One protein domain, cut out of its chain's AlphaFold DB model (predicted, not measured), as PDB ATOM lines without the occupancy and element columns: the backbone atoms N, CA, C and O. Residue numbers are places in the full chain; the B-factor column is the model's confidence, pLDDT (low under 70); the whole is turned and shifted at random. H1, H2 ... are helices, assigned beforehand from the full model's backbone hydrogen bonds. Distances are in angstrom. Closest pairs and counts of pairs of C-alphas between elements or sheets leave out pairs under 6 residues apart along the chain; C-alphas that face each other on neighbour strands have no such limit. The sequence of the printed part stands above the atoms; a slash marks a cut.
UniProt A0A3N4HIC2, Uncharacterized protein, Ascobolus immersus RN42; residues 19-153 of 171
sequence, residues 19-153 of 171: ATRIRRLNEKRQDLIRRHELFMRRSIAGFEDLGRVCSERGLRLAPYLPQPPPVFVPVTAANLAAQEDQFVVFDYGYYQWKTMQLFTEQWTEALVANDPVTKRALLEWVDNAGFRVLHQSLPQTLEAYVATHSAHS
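Overview. This is residues 19 to 153 of the 171 residues of an uncharacterized protein of Ascobolus immersus RN42 (UniProt A0A3N4HIC2). Two long helices, H1 and H2, lie side by side and run the same way, with residues 57 to 79 returning along them; short H3 folds back on the last part of H2, and short H4 packs on that end at a slant. The printed part has 135 residues with four named helices, H1 to H4 in order, and no named strand: all helix. It is loose, with a radius of gyration of the C-alphas of 18.4 A, and spans 57 by 29 by 21 A.

Along the chain. Find C-alpha 19 at (148.230, 225.411, 150.524); from there H1, residues 19 to 56, runs 56.1 A. H2, residues 80 to 112, runs 47.5 A. H3 is residues 116 to 128, 18.6 A; H4, residues 142 to 151, 14.2 A, ends at C-alpha 151, (177.171, 184.951, 158.561).

Arrangement. Start at H2, the hub: H1 touches it the same way at a shallow tilt of 18 degrees, closest C-alphas Leu 25 and Glu 84, 6.8 A. H2 and H3 form a hairpin at 13 degrees, touching through H2 residues 99 to 111 alone, closest C-alphas Ala 110 and Lys 119, 6.0 A. H4 touches H2 residues 108 to 112 alone at a steep tilt of 48 degrees, closest C-alphas Leu 111 and Leu 142, 5.3 A. H1 and H3 are apart. In H1, H2, H3 and H4 every O i to N i+4 pair is within hydrogen-bond range.

Size, cuts and confidence. The farthest C-alphas, Ala 19 and Gly 58, are 58.0 A apart. The printed part has no cut; links H1 to H2 and H3 to H4 are long. Look for pLDDT under 70 at residues 150 to 153.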
ATOM      1  N   ALA A  19     147.378 225.394 151.716       96.81
ATOM      2  CA  ALA A  19     148.230 225.411 150.524       96.81
ATOM      3  C   ALA A  19     149.711 225.678 150.860       96.81
ATOM      4  O   ALA A  19     150.605 225.024 150.324       96.81
ATOM      5  N   THR A  20     149.979 226.596 151.797       96.94
ATOM      6  CA  THR A  20     151.349 226.897 152.243       96.94
ATOM      7  C   THR A  20     151.979 225.711 152.965       96.94
ATOM      8  O   THR A  20     153.148 225.404 152.731       96.94
ATOM      9  N   ARG A  21     151.222 225.039 153.837       97.25
ATOM     10  CA  ARG A  21     151.690 223.851 154.564       97.25
ATOM     11  C   ARG A  21     151.992 222.694 153.618       97.25
ATOM     12  O   ARG A  21     153.083 222.144 153.697       97.25
ATOM     13  N   ILE A  22     151.099 222.413 152.665       97.94
ATOM     14  CA  ILE A  22     151.308 221.393 151.624       97.94
ATOM     15  C   ILE A  22     152.594 221.673 150.839       97.94
ATOM     16  O   ILE A  22     153.432 220.784 150.702       97.94
ATOM     17  N   ARG A  23     152.790 222.914 150.367       98.00
ATOM     18  CA  ARG A  23     154.010 223.298 149.640       98.00
ATOM     19  C   ARG A  23     155.268 223.056 150.479       98.00
ATOM     20  O   ARG A  23     156.180 222.379 150.017       98.00
ATOM     21  N   ARG A  24     155.297 223.565 151.718       98.00
ATOM     22  CA  ARG A  24     156.438 223.396 152.637       98.00
ATOM     23  C   ARG A  24     156.718 221.925 152.940       98.00
ATOM     24  O   ARG A  24     157.877 221.535 153.023       98.00
ATOM     25  N   LEU A  25     155.678 221.112 153.112       97.81
ATOM     26  CA  LEU A  25     155.831 219.681 153.347       97.81
ATOM     27  C   LEU A  25     156.433 218.982 152.124       97.81
ATOM     28  O   LEU A  25     157.369 218.205 152.277       97.81
ATOM     29  N   ASN A  26     155.966 219.290 150.913       98.12
ATOM     30  CA  ASN A  26     156.545 218.734 149.688       98.12
ATOM     31  C   ASN A  26     158.015 219.137 149.507       98.12
ATOM     32  O   ASN A  26     158.835 218.291 149.164       98.12
ATOM     33  N   GLU A  27     158.373 220.389 149.798       98.25
ATOM     34  CA  GLU A  27     159.771 220.850 149.778       98.25
ATOM     35  C   GLU A  27     160.642 220.049 150.754       98.25
ATOM     36  O   GLU A  27     161.695 219.541 150.375       98.25
ATOM     37  N   LYS A  28     160.165 219.863 151.990       98.06
ATOM     38  CA  LYS A  28     160.841 219.043 153.001       98.06
ATOM     39  C   LYS A  28     161.005 217.582 152.569       98.06
ATOM     40  O   LYS A  28     162.059 216.995 152.792       98.06
ATOM     41  N   ARG A  29     159.988 216.994 151.928       97.88
ATOM     42  CA  ARG A  29     160.036 215.618 151.397       97.88
ATOM     43  C   ARG A  29     161.103 215.458 150.322       97.88
ATOM     44  O   ARG A  29     161.884 214.516 150.382       97.88
ATOM     45  N   GLN A  30     161.155 216.391 149.375       97.88
ATOM     46  CA  GLN A  30     162.161 216.384 148.312       97.88
ATOM     47  C   GLN A  30     163.577 216.565 148.868       97.88
ATOM     48  O   GLN A  30     164.508 215.894 148.423       97.88
ATOM     49  N   ASP A  31     163.743 217.430 149.871       98.06
ATOM     50  CA  ASP A  31     165.021 217.579 150.567       98.06
ATOM     51  C   ASP A  31     165.456 216.283 151.270       98.06
ATOM     52  O   ASP A  31     166.597 215.850 151.107       98.06
ATOM     53  N   LEU A  32     164.544 215.623 151.991       97.31
ATOM     54  CA  LEU A  32     164.834 214.356 152.658       97.31
ATOM     55  C   LEU A  32     165.241 213.261 151.660       97.31
ATOM     56  O   LEU A  32     166.248 212.591 151.888       97.31
ATOM     57  N   ILE A  33     164.526 213.120 150.537       97.31
ATOM     58  CA  ILE A  33     164.886 212.172 149.466       97.31
ATOM     59  C   ILE A  33     166.303 212.455 148.961       97.31
ATOM     60  O   ILE A  33     167.144 211.560 148.945       97.31
ATOM     61  N   ARG A  34     166.609 213.716 148.632       97.56
ATOM     62  CA  ARG A  34     167.938 214.108 148.140       97.56
ATOM     63  C   ARG A  34     169.041 213.789 149.150       97.56
ATOM     64  O   ARG A  34     170.094 213.277 148.766       97.56
ATOM     65  N   ARG A  35     168.824 214.104 150.431       97.12
ATOM     66  CA  ARG A  35     169.764 213.784 151.517       97.12
ATOM     67  C   ARG A  35     170.008 212.278 151.603       97.12
ATOM     68  O   ARG A  35     171.160 211.858 151.705       97.12
ATOM     69  N   HIS A  36     168.948 211.483 151.487       96.75
ATOM     70  CA  HIS A  36     169.012 210.028 151.502       96.75
ATOM     71  C   HIS A  36     169.813 209.463 150.322       96.75
ATOM     72  O   HIS A  36     170.711 208.650 150.521       96.75
ATOM     73  N   GLU A  37     169.541 209.922 149.100       95.31
ATOM     74  CA  GLU A  37     170.237 209.481 147.885       95.31
ATOM     75  C   GLU A  37     171.720 209.858 147.886       95.31
ATOM     76  O   GLU A  37     172.577 209.089 147.443       95.31
ATOM     77  N   LEU A  38     172.046 211.060 148.366       95.81
ATOM     78  CA  LEU A  38     173.430 211.500 148.487       95.81
ATOM     79  C   LEU A  38     174.192 210.624 149.482       95.81
ATOM     80  O   LEU A  38     175.295 210.168 149.182       95.81
ATOM     81  N   PHE A  39     173.598 210.382 150.647       95.56
ATOM     82  CA  PHE A  39     174.239 209.594 151.685       95.56
ATOM     83  C   PHE A  39     174.350 208.114 151.292       95.56
ATOM     84  O   PHE A  39     175.408 207.522 151.458       95.56
ATOM     85  N   MET A  40     173.332 207.554 150.634       94.25
ATOM     86  CA  MET A  40     173.378 206.203 150.068       94.25
ATOM     87  C   MET A  40     174.548 206.028 149.092       94.25
ATOM     88  O   MET A  40     175.297 205.063 149.207       94.25
ATOM     89  N   ARG A  41     174.742 206.969 148.156       94.00
ATOM     90  CA  ARG A  41     175.873 206.915 147.211       94.00
ATOM     91  C   ARG A  41     177.223 206.930 147.921       94.00
ATOM     92  O   ARG A  41     178.110 206.173 147.542       94.00
ATOM     93  N   ARG A  42     177.365 207.762 148.957       94.56
ATOM     94  CA  ARG A  42     178.566 207.785 149.800       94.56
ATOM     95  C   ARG A  42     178.793 206.429 150.469       94.56
ATOM     96  O   ARG A  42     179.906 205.921 150.410       94.56
ATOM     97  N   SER A  43     177.768 205.858 151.093       92.75
ATOM     98  CA  SER A  43     177.917 204.611 151.845       92.75
ATOM     99  C   SER A  43     178.198 203.409 150.945       92.75
ATOM    100  O   SER A  43     178.981 202.550 151.334       92.75
ATOM    101  N   ILE A  44     177.649 203.380 149.725       93.00
ATOM    102  CA  ILE A  44     178.037 202.396 148.702       93.00
ATOM    103  C   ILE A  44     179.533 202.523 148.395       93.00
ATOM    104  O   ILE A  44     180.256 201.545 148.538       93.00
ATOM    105  N   ALA A  45     180.002 203.726 148.050       93.50
ATOM    106  CA  ALA A  45     181.407 203.947 147.705       93.50
ATOM    107  C   ALA A  45     182.357 203.580 148.861       93.50
ATOM    108  O   ALA A  45     183.340 202.872 148.656       93.50
ATOM    109  N   GLY A  46     182.033 203.988 150.093       93.69
ATOM    110  CA  GLY A  46     182.829 203.640 151.274       93.69
ATOM    111  C   GLY A  46     182.883 202.130 151.530       93.69
ATOM    112  O   GLY A  46     183.921 201.594 151.917       93.69
ATOM    113  N   PHE A  47     181.788 201.415 151.265       93.81
ATOM    114  CA  PHE A  47     181.759 199.967 151.422       93.81
ATOM    115  C   PHE A  47     182.486 199.228 150.288       93.81
ATOM    116  O   PHE A  47     183.125 198.208 150.540       93.81
ATOM    117  N   GLU A  48     182.436 199.732 149.054       94.19
ATOM    118  CA  GLU A  48     183.245 199.223 147.937       94.19
ATOM    119  C   GLU A  48     184.745 199.349 148.242       94.19
ATOM    120  O   GLU A  48     185.501 198.389 148.058       94.19
ATOM    121  N   ASP A  49     185.162 200.490 148.796       95.69
ATOM    122  CA  ASP A  49     186.535 200.706 149.252       95.69
ATOM    123  C   ASP A  49     186.934 199.732 150.367       95.69
ATOM    124  O   ASP A  49     187.988 199.094 150.284       95.69
ATOM    125  N   LEU A  50     186.074 199.535 151.372       95.38
ATOM    126  CA  LEU A  50     186.296 198.524 152.408       95.38
ATOM    127  C   LEU A  50     186.384 197.110 151.812       95.38
ATOM    128  O   LEU A  50     187.228 196.313 152.220       95.38
ATOM    129  N   GLY A  51     185.540 196.792 150.828       95.44
ATOM    130  CA  GLY A  51     185.547 195.518 150.115       95.44
ATOM    131  C   GLY A  51     186.880 195.246 149.416       95.44
ATOM    132  O   GLY A  51     187.401 194.128 149.495       95.44
ATOM    133  N   ARG A  52     187.479 196.272 148.800       96.25
ATOM    134  CA  ARG A  52     188.825 196.203 148.216       96.25
ATOM    135  C   ARG A  52     189.891 195.940 149.282       96.25
ATOM    136  O   ARG A  52     190.651 194.986 149.129       96.25
ATOM    137  N   VAL A  53     189.891 196.695 150.384       96.50
ATOM    138  CA  VAL A  53     190.837 196.501 151.505       96.50
ATOM    139  C   VAL A  53     190.726 195.093 152.099       96.50
ATOM    140  O   VAL A  53     191.734 194.444 152.371       96.50
ATOM    141  N   CYS A  54     189.506 194.588 152.286       95.94
ATOM    142  CA  CYS A  54     189.265 193.219 152.740       95.94
ATOM    143  C   CYS A  54     189.827 192.191 151.750       95.94
ATOM    144  O   CYS A  54     190.516 191.261 152.167       95.94
ATOM    145  N   SER A  55     189.589 192.384 150.451       95.19
ATOM    146  CA  SER A  55     190.049 191.466 149.403       95.19
ATOM    147  C   SER A  55     191.576 191.383 149.338       95.19
ATOM    148  O   SER A  55     192.123 190.287 149.245       95.19
ATOM    149  N   GLU A  56     192.275 192.515 149.476       96.81
ATOM    150  CA  GLU A  56     193.745 192.573 149.561       96.81
ATOM    151  C   GLU A  56     194.298 191.797 150.770       96.81
ATOM    152  O   GLU A  56     195.418 191.289 150.730       96.81
ATOM    153  N   ARG A  57     193.496 191.654 151.831       95.62
ATOM    154  CA  ARG A  57     193.813 190.877 153.040       95.62
ATOM    155  C   ARG A  57     193.300 189.431 152.989       95.62
ATOM    156  O   ARG A  57     193.368 188.726 153.992       95.62
ATOM    157  N   GLY A  58     192.767 188.978 151.851       96.12
ATOM    158  CA  GLY A  58     192.202 187.632 151.696       96.12
ATOM    159  C   GLY A  58     190.859 187.423 152.406       96.12
ATOM    160  O   GLY A  58     190.441 186.284 152.611       96.12
ATOM    161  N   LEU A  59     190.171 188.502 152.785       95.38
ATOM    162  CA  LEU A  59     188.860 188.474 153.428       95.38
ATOM    163  C   LEU A  59     187.753 188.720 152.399       95.38
ATOM    164  O   LEU A  59     187.871 189.580 151.528       95.38
ATOM    165  N   ARG A  60     186.633 188.002 152.530       92.94
ATOM    166  CA  ARG A  60     185.459 188.171 151.664       92.94
ATOM    167  C   ARG A  60     184.333 188.871 152.413       92.94
ATOM    168  O   ARG A  60     183.634 188.242 153.206       92.94
ATOM    169  N   LEU A  61     184.158 190.157 152.128       91.38
ATOM    170  CA  LEU A  61     183.051 190.958 152.636       91.38
ATOM    171  C   LEU A  61     181.793 190.724 151.786       91.38
ATOM    172  O   LEU A  61     181.865 190.648 150.558       91.38
ATOM    173  N   ALA A  62     180.644 190.580 152.440       88.50
ATOM    174  CA  ALA A  62     179.360 190.463 151.762       88.50
ATOM    175  C   ALA A  62     178.962 191.774 151.065       88.50
ATOM    176  O   ALA A  62     179.342 192.831 151.556       88.50
ATOM    177  N   PRO A  63     178.183 191.741 149.968       85.75
ATOM    178  CA  PRO A  63     177.709 192.959 149.313       85.75
ATOM    179  C   PRO A  63     176.905 193.857 150.260       85.75
ATOM    180  O   PRO A  63     176.107 193.371 151.060       85.75
ATOM    181  N   TYR A  64     177.080 195.171 150.130       86.50
ATOM    182  CA  TYR A  64     176.295 196.145 150.880       86.50
ATOM    183  C   TYR A  64     174.937 196.389 150.234       86.50
ATOM    184  O   TYR A  64     174.832 196.568 149.020       86.50
ATOM    185  N   LEU A  65     173.904 196.435 151.071       85.25
ATOM    186  CA  LEU A  65     172.533 196.736 150.682       85.25
ATOM    187  C   LEU A  65     172.086 197.990 151.442       85.25
ATOM    188  O   LEU A  65     171.738 197.890 152.622       85.25
ATOM    189  N   PRO A  66     172.132 199.180 150.819       82.19
ATOM    190  CA  PRO A  66     171.702 200.400 151.484       82.19
ATOM    191  C   PRO A  66     170.195 200.401 151.737       82.19
ATOM    192  O   PRO A  66     169.411 199.814 150.988       82.19
ATOM    193  N   GLN A  67     169.780 201.149 152.757       84.12
ATOM    194  CA  GLN A  67     168.371 201.457 152.964       84.12
ATOM    195  C   GLN A  67     167.862 202.339 151.804       84.12
ATOM    196  O   GLN A  67     168.517 203.329 151.467       84.12
ATOM    197  N   PRO A  68     166.724 202.013 151.167       87.62
ATOM    198  CA  PRO A  68     166.142 202.871 150.142       87.62
ATOM    199  C   PRO A  68     165.491 204.119 150.765       87.62
ATOM    200  O   PRO A  68     165.082 204.082 151.930       87.62
ATOM    201  N   PRO A  69     165.345 205.217 150.000       89.06
ATOM    202  CA  PRO A  69     164.632 206.400 150.467       89.06
ATOM    203  C   PRO A  69     163.153 206.096 150.768       89.06
ATOM    204  O   PRO A  69     162.564 205.203 150.150       89.06
ATOM    205  N   PRO A  70     162.518 206.854 151.682       90.75
ATOM    206  CA  PRO A  70     161.106 206.672 151.996       90.75
ATOM    207  C   PRO A  70     160.217 207.024 150.798       90.75
ATOM    208  O   PRO A  70     160.470 207.988 150.070       90.75
ATOM    209  N   VAL A  71     159.124 206.279 150.639       91.88
ATOM    210  CA  VAL A  71     158.096 206.555 149.628       91.88
ATOM    211  C   VAL A  71     157.019 207.449 150.233       91.88
ATOM    212  O   VAL A  71     156.479 207.163 151.301       91.88
ATOM    213  N   PHE A  72     156.685 208.537 149.539       92.00
ATOM    214  CA  PHE A  72     155.644 209.471 149.958       92.00
ATOM    215  C   PHE A  72     154.412 209.374 149.066       92.00
ATOM    216  O   PHE A  72     154.520 209.389 147.841       92.00
ATOM    217  N   VAL A  73     153.232 209.379 149.683       94.44
ATOM    218  CA  VAL A  73     151.966 209.559 148.961       94.44
ATOM    219  C   VAL A  73     151.689 211.049 148.708       94.44
ATOM    220  O   VAL A  73     152.171 211.902 149.465       94.44
ATOM    221  N   PRO A  74     150.904 211.405 147.673       96.25
ATOM    222  CA  PRO A  74     150.513 212.790 147.425       96.25
ATOM    223  C   PRO A  74     149.805 213.437 148.626       96.25
ATOM    224  O   PRO A  74     148.917 212.848 149.251       96.25
ATOM    225  N   VAL A  75     150.185 214.679 148.934       96.62
ATOM    226  CA  VAL A  75     149.592 215.447 150.036       96.62
ATOM    227  C   VAL A  75     148.330 216.159 149.553       96.62
ATOM    228  O   VAL A  75     148.354 216.911 148.580       96.62
ATOM    229  N   THR A  76     147.238 215.957 150.275       96.56
ATOM    230  CA  THR A  76     145.946 216.619 150.093       96.56
ATOM    231  C   THR A  76     145.564 217.358 151.372       96.56
ATOM    232  O   THR A  76     146.145 217.136 152.433       96.56
ATOM    233  N   ALA A  77     144.551 218.225 151.312       96.44
ATOM    234  CA  ALA A  77     144.033 218.877 152.516       96.44
ATOM    235  C   ALA A  77     143.539 217.863 153.569       96.44
ATOM    236  O   ALA A  77     143.703 218.100 154.761       96.44
ATOM    237  N   ALA A  78     142.985 216.727 153.126       97.38
ATOM    238  CA  ALA A  78     142.420 215.699 153.997       97.38
ATOM    239  C   ALA A  78     143.486 214.886 154.749       97.38
ATOM    240  O   ALA A  78     143.249 214.487 155.885       97.38
ATOM    241  N   ASN A  79     144.658 214.653 154.144       97.50
ATOM    242  CA  ASN A  79     145.724 213.852 154.760       97.50
ATOM    243  C   ASN A  79     146.891 214.688 155.319       97.50
ATOM    244  O   ASN A  79     147.822 214.110 155.875       97.50
ATOM    245  N   LEU A  80     146.853 216.023 155.206       97.00
ATOM    246  CA  LEU A  80     147.978 216.906 155.533       97.00
ATOM    247  C   LEU A  80     148.558 216.671 156.935       97.00
ATOM    248  O   LEU A  80     149.769 216.537 157.056       97.00
ATOM    249  N   ALA A  81     147.723 216.604 157.976       95.75
ATOM    250  CA  ALA A  81     148.202 216.428 159.351       95.75
ATOM    251  C   ALA A  81     148.957 215.096 159.527       95.75
ATOM    252  O   ALA A  81     150.113 215.093 159.935       95.75
ATOM    253  N   ALA A  82     148.359 213.984 159.091       96.31
ATOM    254  CA  ALA A  82     149.003 212.669 159.139       96.31
ATOM    255  C   ALA A  82     150.303 212.623 158.314       96.31
ATOM    256  O   ALA A  82     151.272 211.969 158.685       96.31
ATOM    257  N   GLN A  83     150.335 213.332 157.185       97.50
ATOM    258  CA  GLN A  83     151.500 213.423 156.310       97.50
ATOM    259  C   GLN A  83     152.633 214.293 156.893       97.50
ATOM    260  O   GLN A  83     153.798 214.059 156.554       97.50
ATOM    261  N   GLU A  84     152.321 215.275 157.747       97.44
ATOM    262  CA  GLU A  84     153.305 216.044 158.523       97.44
ATOM    263  C   GLU A  84     153.903 215.191 159.652       97.44
ATOM    264  O   GLU A  84     155.125 215.152 159.785       97.44
ATOM    265  N   ASP A  85     153.077 214.443 160.387       96.19
ATOM    266  CA  ASP A  85     153.542 213.534 161.445       96.19
ATOM    267  C   ASP A  85     154.420 212.412 160.872       96.19
ATOM    268  O   ASP A  85     155.520 212.151 161.362       96.19
ATOM    269  N   GLN A  86     153.992 211.802 159.761       95.38
ATOM    270  CA  GLN A  86     154.783 210.793 159.052       95.38
ATOM    271  C   GLN A  86     156.141 211.346 158.598       95.38
ATOM    272  O   GLN A  86     157.150 210.642 158.652       95.38
ATOM    273  N   PHE A  87     156.195 212.612 158.170       96.75
ATOM    274  CA  PHE A  87     157.458 213.235 157.783       96.75
ATOM    275  C   PHE A  87     158.428 213.350 158.966       96.75
ATOM    276  O   PHE A  87     159.615 213.091 158.784       96.75
ATOM    277  N   VAL A  88     157.946 213.682 160.170       96.81
ATOM    278  CA  VAL A  88     158.789 213.729 161.380       96.81
ATOM    279  C   VAL A  88     159.405 212.359 161.665       96.81
ATOM    280  O   VAL A  88     160.602 212.269 161.933       96.81
ATOM    281  N   VAL A  89     158.614 211.289 161.540       95.38
ATOM    282  CA  VAL A  89     159.097 209.912 161.720       95.38
ATOM    283  C   VAL A  89     160.175 209.565 160.691       95.38
ATOM    284  O   VAL A  89     161.215 209.023 161.056       95.38
ATOM    285  N   PHE A  90     159.970 209.900 159.415       95.69
ATOM    286  CA  PHE A  90     160.953 209.596 158.369       95.69
ATOM    287  C   PHE A  90     162.237 210.415 158.490       95.69
ATOM    288  O   PHE A  90     163.318 209.877 158.261       95.69
ATOM    289  N   ASP A  91     162.149 211.690 158.866       96.69
ATOM    290  CA  ASP A  91     163.337 212.521 159.075       96.69
ATOM    291  C   ASP A  91     164.154 212.022 160.278       96.69
ATOM    292  O   ASP A  91     165.380 211.923 160.196       96.69
ATOM    293  N   TYR A  92     163.479 211.599 161.353       94.81
ATOM    294  CA  TYR A  92     164.138 210.949 162.485       94.81
ATOM    295  C   TYR A  92     164.762 209.601 162.093       94.81
ATOM    296  O   TYR A  92     165.926 209.357 162.405       94.81
ATOM    297  N   GLY A  93     164.048 208.760 161.339       92.88
ATOM    298  CA  GLY A  93     164.579 207.497 160.821       92.88
ATOM    299  C   GLY A  93     165.828 207.695 159.953       92.88
ATOM    300  O   GLY A  93     166.819 206.986 160.124       92.88
ATOM    301  N   TYR A  94     165.835 208.715 159.089       95.00
ATOM    302  CA  TYR A  94     167.025 209.097 158.322       95.00
ATOM    303  C   TYR A  94     168.182 209.535 159.227       95.00
ATOM    304  O   TYR A  94     169.320 209.135 158.992       95.00
ATOM    305  N   TYR A  95     167.916 210.337 160.265       93.56
ATOM    306  CA  TYR A  95     168.942 210.731 161.234       93.56
ATOM    307  C   TYR A  95     169.568 209.513 161.926       93.56
ATOM    308  O   TYR A  95     170.795 209.424 162.007       93.56
ATOM    309  N   GLN A  96     168.747 208.554 162.365       91.44
ATOM    310  CA  GLN A  96     169.218 207.315 162.983       91.44
ATOM    311  C   GLN A  96     170.070 206.483 162.026       91.44
ATOM    312  O   GLN A  96     171.212 206.155 162.351       91.44
ATOM    313  N   TRP A  97     169.549 206.197 160.831       92.12
ATOM    314  CA  TRP A  97     170.267 205.437 159.813       92.12
ATOM    315  C   TRP A  97     171.605 206.090 159.453       92.12
ATOM    316  O   TRP A  97     172.646 205.440 159.530       92.12
ATOM    317  N   LYS A  98     171.601 207.392 159.144       94.44
ATOM    318  CA  LYS A  98     172.816 208.149 158.818       94.44
ATOM    319  C   LYS A  98     173.853 208.058 159.937       94.44
ATOM    320  O   LYS A  98     175.034 207.863 159.663       94.44
ATOM    321  N   THR A  99     173.430 208.231 161.186       92.44
ATOM    322  CA  THR A  99     174.338 208.248 162.341       92.44
ATOM    323  C   THR A  99     174.981 206.881 162.547       92.44
ATOM    324  O   THR A  99     176.200 206.794 162.673       92.44
ATOM    325  N   MET A 100     174.187 205.809 162.482       91.62
ATOM    326  CA  MET A 100     174.700 204.445 162.607       91.62
ATOM    327  C   MET A 100     175.596 204.047 161.436       91.62
ATOM    328  O   MET A 100     176.615 203.397 161.638       91.62
ATOM    329  N   GLN A 101     175.277 204.480 160.220       92.88
ATOM    330  CA  GLN A 101     176.116 204.216 159.057       92.88
ATOM    331  C   GLN A 101     177.468 204.944 159.151       92.88
ATOM    332  O   GLN A 101     178.496 204.341 158.859       92.88
ATOM    333  N   LEU A 102     177.491 206.201 159.615       94.38
ATOM    334  CA  LEU A 102     178.740 206.925 159.891       94.38
ATOM    335  C   LEU A 102     179.564 206.245 160.989       94.38
ATOM    336  O   LEU A 102     180.779 206.122 160.841       94.38
ATOM    337  N   PHE A 103     178.909 205.779 162.059       94.75
ATOM    338  CA  PHE A 103     179.562 204.977 163.091       94.75
ATOM    339  C   PHE A 103     180.229 203.744 162.476       94.75
ATOM    340  O   PHE A 103     181.406 203.506 162.719       94.75
ATOM    341  N   THR A 104     179.502 202.977 161.656       92.69
ATOM    342  CA  THR A 104     180.025 201.767 161.012       92.69
ATOM    343  C   THR A 104     181.198 202.074 160.084       92.69
ATOM    344  O   THR A 104     182.213 201.389 160.181       92.69
ATOM    345  N   GLU A 105     181.099 203.109 159.241       94.25
ATOM    346  CA  GLU A 105     182.198 203.570 158.376       94.25
ATOM    347  C   GLU A 105     183.469 203.811 159.215       94.25
ATOM    348  O   GLU A 105     184.484 203.137 159.030       94.25
ATOM    349  N   GLN A 106     183.382 204.671 160.232       96.38
ATOM    350  CA  GLN A 106     184.529 205.032 161.071       96.38
ATOM    351  C   GLN A 106     185.033 203.867 161.933       96.38
ATOM    352  O   GLN A 106     186.236 203.712 162.150       96.38
ATOM    353  N   TRP A 107     184.130 203.008 162.412       96.00
ATOM    354  CA  TRP A 107     184.501 201.812 163.162       96.00
ATOM    355  C   TRP A 107     185.325 200.869 162.288       96.00
ATOM    356  O   TRP A 107     186.359 200.372 162.729       96.00
ATOM    357  N   THR A 108     184.914 200.653 161.035       96.06
ATOM    358  CA  THR A 108     185.663 199.803 160.101       96.06
ATOM    359  C   THR A 108     187.029 200.380 159.751       96.06
ATOM    360  O   THR A 108     188.003 199.629 159.734       96.06
ATOM    361  N   GLU A 109     187.151 201.699 159.589       96.75
ATOM    362  CA  GLU A 109     188.449 202.369 159.425       96.75
ATOM    363  C   GLU A 109     189.358 202.132 160.642       96.75
ATOM    364  O   GLU A 109     190.518 201.735 160.496       96.75
ATOM    365  N   ALA A 110     188.821 202.268 161.858       97.56
ATOM    366  CA  ALA A 110     189.565 202.012 163.089       97.56
ATOM    367  C   ALA A 110     189.960 200.530 163.251       97.56
ATOM    368  O   ALA A 110     191.004 200.220 163.834       97.56
ATOM    369  N   LEU A 111     189.160 199.591 162.731       97.06
ATOM    370  CA  LEU A 111     189.520 198.169 162.664       97.06
ATOM    371  C   LEU A 111     190.657 197.923 161.668       97.06
ATOM    372  O   LEU A 111     191.605 197.211 161.997       97.06
ATOM    373  N   VAL A 112     190.592 198.531 160.481       97.06
ATOM    374  CA  VAL A 112     191.616 198.430 159.428       97.06
ATOM    375  C   VAL A 112     192.965 198.956 159.917       97.06
ATOM    376  O   VAL A 112     193.987 198.314 159.650       97.06
ATOM    377  N   ALA A 113     192.955 200.081 160.639       97.00
ATOM    378  CA  ALA A 113     194.128 200.726 161.229       97.00
ATOM    379  C   ALA A 113     194.590 200.097 162.558       97.00
ATOM    380  O   ALA A 113     195.664 200.431 163.053       97.00
ATOM    381  N   ASN A 114     193.789 199.196 163.138       96.31
ATOM    382  CA  ASN A 114     193.971 198.656 164.485       96.31
ATOM    383  C   ASN A 114     194.166 199.745 165.563       96.31
ATOM    384  O   ASN A 114     195.024 199.628 166.435       96.31
ATOM    385  N   ASP A 115     193.356 200.806 165.502       97.94
ATOM    386  CA  ASP A 115     193.475 201.969 166.382       97.94
ATOM    387  C   ASP A 115     192.474 201.913 167.559       97.94
ATOM    388  O   ASP A 115     191.277 202.173 167.381       97.94
ATOM    389  N   PRO A 116     192.927 201.594 168.788       96.19
ATOM    390  CA  PRO A 116     192.052 201.532 169.956       96.19
ATOM    391  C   PRO A 116     191.587 202.910 170.453       96.19
ATOM    392  O   PRO A 116     190.554 202.984 171.123       96.19
ATOM    393  N   VAL A 117     192.325 203.988 170.163       97.31
ATOM    394  CA  VAL A 117     191.965 205.349 170.589       97.31
ATOM    395  C   VAL A 117     190.754 205.815 169.797       97.31
ATOM    396  O   VAL A 117     189.757 206.221 170.396       97.31
ATOM    397  N   THR A 118     190.797 205.661 168.472       96.50
ATOM    398  CA  THR A 118     189.659 205.992 167.610       96.50
ATOM    399  C   THR A 118     188.435 205.150 167.956       96.50
ATOM    400  O   THR A 118     187.359 205.711 168.141       96.50
ATOM    401  N   LYS A 119     188.579 203.832 168.173       95.62
ATOM    402  CA  LYS A 119     187.456 202.983 168.623       95.62
ATOM    403  C   LYS A 119     186.786 203.542 169.882       95.62
ATOM    404  O   LYS A 119     185.567 203.660 169.920       95.62
ATOM    405  N   ARG A 120     187.557 203.930 170.903       95.06
ATOM    406  CA  ARG A 120     186.992 204.500 172.137       95.06
ATOM    407  C   ARG A 120     186.258 205.818 171.882       95.06
ATOM    408  O   ARG A 120     185.129 205.965 172.336       95.06
ATOM    409  N   ALA A 121     186.870 206.730 171.127       96.50
ATOM    410  CA  ALA A 121     186.263 208.016 170.791       96.50
ATOM    411  C   ALA A 121     184.938 207.855 170.025       96.50
ATOM    412  O   ALA A 121     183.996 208.613 170.247       96.50
ATOM    413  N   LEU A 122     184.832 206.839 169.162       95.69
ATOM    414  CA  LEU A 122     183.597 206.531 168.437       95.69
ATOM    415  C   LEU A 122     182.472 206.042 169.349       95.69
ATOM    416  O   LEU A 122     181.319 206.401 169.118       95.69
ATOM    417  N   LEU A 123     182.792 205.254 170.379       94.00
ATOM    418  CA  LEU A 123     181.807 204.809 171.373       94.00
ATOM    419  C   LEU A 123     181.268 205.994 172.179       94.00
ATOM    420  O   LEU A 123     180.061 206.144 172.332       94.00
ATOM    421  N   GLU A 124     182.150 206.894 172.611       94.06
ATOM    422  CA  GLU A 124     181.738 208.125 173.293       94.06
ATOM    423  C   GLU A 124     180.882 209.017 172.381       94.06
ATOM    424  O   GLU A 124     179.881 209.589 172.813       94.06
ATOM    425  N   TRP A 125     181.249 209.135 171.103       94.44
ATOM    426  CA  TRP A 125     180.494 209.923 170.131       94.44
ATOM    427  C   TRP A 125     179.081 209.374 169.898       94.44
ATOM    428  O   TRP A 125     178.121 210.148 169.925       94.44
ATOM    429  N   VAL A 126     178.934 208.061 169.695       92.06
ATOM    430  CA  VAL A 126     177.628 207.441 169.412       92.06
ATOM    431  C   VAL A 126     176.711 207.461 170.641       92.06
ATOM    432  O   VAL A 126     175.524 207.772 170.507       92.06
ATOM    433  N   ASP A 127     177.272 207.280 171.842       89.56
ATOM    434  CA  ASP A 127     176.545 207.424 173.107       89.56
ATOM    435  C   ASP A 127     176.044 208.865 173.302       89.56
ATOM    436  O   ASP A 127     174.874 209.085 173.626       89.56
ATOM    437  N   ASN A 128     176.893 209.865 173.034       92.12
ATOM    438  CA  ASN A 128     176.516 211.283 173.098       92.12
ATOM    439  C   ASN A 128     175.467 211.671 172.044       92.12
ATOM    440  O   ASN A 128     174.683 212.595 172.262       92.12
ATOM    441  N   ALA A 129     175.421 210.960 170.915       86.56
ATOM    442  CA  ALA A 129     174.365 211.101 169.915       86.56
ATOM    443  C   ALA A 129     173.039 210.429 170.338       86.56
ATOM    444  O   ALA A 129     172.048 210.517 169.612       86.56
ATOM    445  N   GLY A 130     172.991 209.790 171.512       88.75
ATOM    446  CA  GLY A 130     171.799 209.155 172.072       88.75
ATOM    447  C   GLY A 130     171.574 207.717 171.601       88.75
ATOM    448  O   GLY A 130     170.499 207.162 171.831       88.75
ATOM    449  N   PHE A 131     172.564 207.104 170.951       86.06
ATOM    450  CA  PHE A 131     172.487 205.734 170.457       86.06
ATOM    451  C   PHE A 131     173.246 204.807 171.394       86.06
ATOM    452  O   PHE A 131     174.417 205.019 171.672       86.06
ATOM    453  N   ARG A 132     172.583 203.745 171.854       82.06
ATOM    454  CA  ARG A 132     173.233 202.719 172.669       82.06
ATOM    455  C   ARG A 132     173.753 201.614 171.773       82.06
ATOM    456  O   ARG A 132     172.962 200.883 171.175       82.06
ATOM    457  N   VAL A 133     175.068 201.459 171.729       80.50
ATOM    458  CA  VAL A 133     175.714 200.326 171.070       80.50
ATOM    459  C   VAL A 133     176.139 199.327 172.140       80.50
ATOM    460  O   VAL A 133     176.722 199.690 173.156       80.50
ATOM    461  N   LEU A 134     175.844 198.042 171.952       79.44
ATOM    462  CA  LEU A 134     176.303 197.018 172.890       79.44
ATOM    463  C   LEU A 134     177.792 196.761 172.634       79.44
ATOM    464  O   LEU A 134     178.153 196.035 171.715       79.44
ATOM    465  N   HIS A 135     178.671 197.351 173.447       77.38
ATOM    466  CA  HIS A 135     180.128 197.284 173.234       77.38
ATOM    467  C   HIS A 135     180.632 195.842 173.070       77.38
ATOM    468  O   HIS A 135     181.462 195.556 172.213       77.38
ATOM    469  N   GLN A 136     180.079 194.922 173.862       76.25
ATOM    470  CA  GLN A 136     180.420 193.499 173.846       76.25
ATOM    471  C   GLN A 136     180.030 192.766 172.554       76.25
ATOM    472  O   GLN A 136     180.577 191.705 172.279       76.25
ATOM    473  N   SER A 137     179.095 193.306 171.766       83.44
ATOM    474  CA  SER A 137     178.714 192.729 170.473       83.44
ATOM    475  C   SER A 137     179.486 193.332 169.304       83.44
ATOM    476  O   SER A 137     179.300 192.891 168.172       83.44
ATOM    477  N   LEU A 138     180.320 194.351 169.538       90.25
ATOM    478  CA  LEU A 138     181.089 194.962 168.464       90.25
ATOM    479  C   LEU A 138     182.307 194.107 168.105       90.25
ATOM    480  O   LEU A 138     183.080 193.726 168.993       90.25
ATOM    481  N   PRO A 139     182.535 193.852 166.807       93.56
ATOM    482  CA  PRO A 139     183.727 193.156 166.360       93.56
ATOM    483  C   PRO A 139     184.968 193.988 166.688       93.56
ATOM    484  O   PRO A 139     185.036 195.180 166.384       93.56
ATOM    485  N   GLN A 140     185.953 193.339 167.309       94.69
ATOM    486  CA  GLN A 140     187.191 193.984 167.759       94.69
ATOM    487  C   GLN A 140     188.297 193.964 166.698       94.69
ATOM    488  O   GLN A 140     189.231 194.768 166.776       94.69
ATOM    489  N   THR A 141     188.167 193.094 165.693       96.19
ATOM    490  CA  THR A 141     189.073 192.992 164.541       96.19
ATOM    491  C   THR A 141     188.299 193.051 163.225       96.19
ATOM    492  O   THR A 141     187.078 192.863 163.196       96.19
ATOM    493  N   LEU A 142     189.015 193.311 162.129       96.00
ATOM    494  CA  LEU A 142     188.429 193.331 160.791       96.00
ATOM    495  C   LEU A 142     187.895 191.944 160.393       96.00
ATOM    496  O   LEU A 142     186.819 191.840 159.815       96.00
ATOM    497  N   GLU A 143     188.597 190.875 160.762       95.94
ATOM    498  CA  GLU A 143     188.197 189.488 160.507       95.94
ATOM    499  C   GLU A 143     186.888 189.154 161.222       95.94
ATOM    500  O   GLU A 143     185.980 188.593 160.611       95.94
ATOM    501  N   ALA A 144     186.759 189.548 162.495       94.69
ATOM    502  CA  ALA A 144     185.524 189.373 163.250       94.69
ATOM    503  C   ALA A 144     184.370 190.164 162.617       94.69
ATOM    504  O   ALA A 144     183.257 189.655 162.516       94.69
ATOM    505  N   TYR A 145     184.633 191.386 162.142       94.38
ATOM    506  CA  TYR A 145     183.629 192.199 161.452       94.38
ATOM    507  C   TYR A 145     183.129 191.516 160.177       94.38
ATOM    508  O   TYR A 145     181.917 191.379 159.986       94.38
ATOM    509  N   VAL A 146     184.053 191.044 159.334       93.94
ATOM    510  CA  VAL A 146     183.733 190.336 158.090       93.94
ATOM    511  C   VAL A 146     182.984 189.036 158.383       93.94
ATOM    512  O   VAL A 146     181.986 188.759 157.725       93.94
ATOM    513  N   ALA A 147     183.408 188.261 159.385       90.75
ATOM    514  CA  ALA A 147     182.750 187.012 159.761       90.75
ATOM    515  C   ALA A 147     181.280 187.232 160.159       90.75
ATOM    516  O   ALA A 147     180.404 186.514 159.675       90.75
ATOM    517  N   THR A 148     180.995 188.255 160.970       86.38
ATOM    518  CA  THR A 148     179.625 188.588 161.394       86.38
ATOM    519  C   THR A 148     178.750 189.036 160.219       86.38
ATOM    520  O   THR A 148     177.598 188.618 160.117       86.38
ATOM    521  N   HIS A 149     179.289 189.829 159.288       80.69
ATOM    522  CA  HIS A 149     178.531 190.283 158.114       80.69
ATOM    523  C   HIS A 149     178.306 189.157 157.096       80.69
ATOM    524  O   HIS A 149     177.226 189.040 156.516       80.69
ATOM    525  N   SER A 150     179.279 188.263 156.929       67.44
ATOM    526  CA  SER A 150     179.161 187.107 156.039       67.44
ATOM    527  C   SER A 150     178.219 186.027 156.593       67.44
ATOM    528  O   SER A 150     177.526 185.373 155.815       67.44
ATOM    529  N   ALA A 151     178.105 185.883 157.919       58.81
ATOM    530  CA  ALA A 151     177.171 184.951 158.561       58.81
ATOM    531  C   ALA A 151     175.689 185.326 158.360       58.81
ATOM    532  O   ALA A 151     174.826 184.450 158.341       58.81
ATOM    533  N   HIS A 152     175.381 186.609 158.148       51.78
ATOM    534  CA  HIS A 152     174.023 187.078 157.844       51.78
ATOM    535  C   HIS A 152     173.691 187.091 156.342       51.78
ATOM    536  O   HIS A 152     172.569 187.403 155.958       51.78
ATOM    537  N   SER A 153     174.632 186.678 155.489       39.72
ATOM    538  CA  SER A 153     174.503 186.747 154.025       39.72
ATOM    539  C   SER A 153     173.950 185.474 153.362       39.72
ATOM    540  O   SER A 153     173.964 185.369 152.140       39.72
TER     541      SER A 153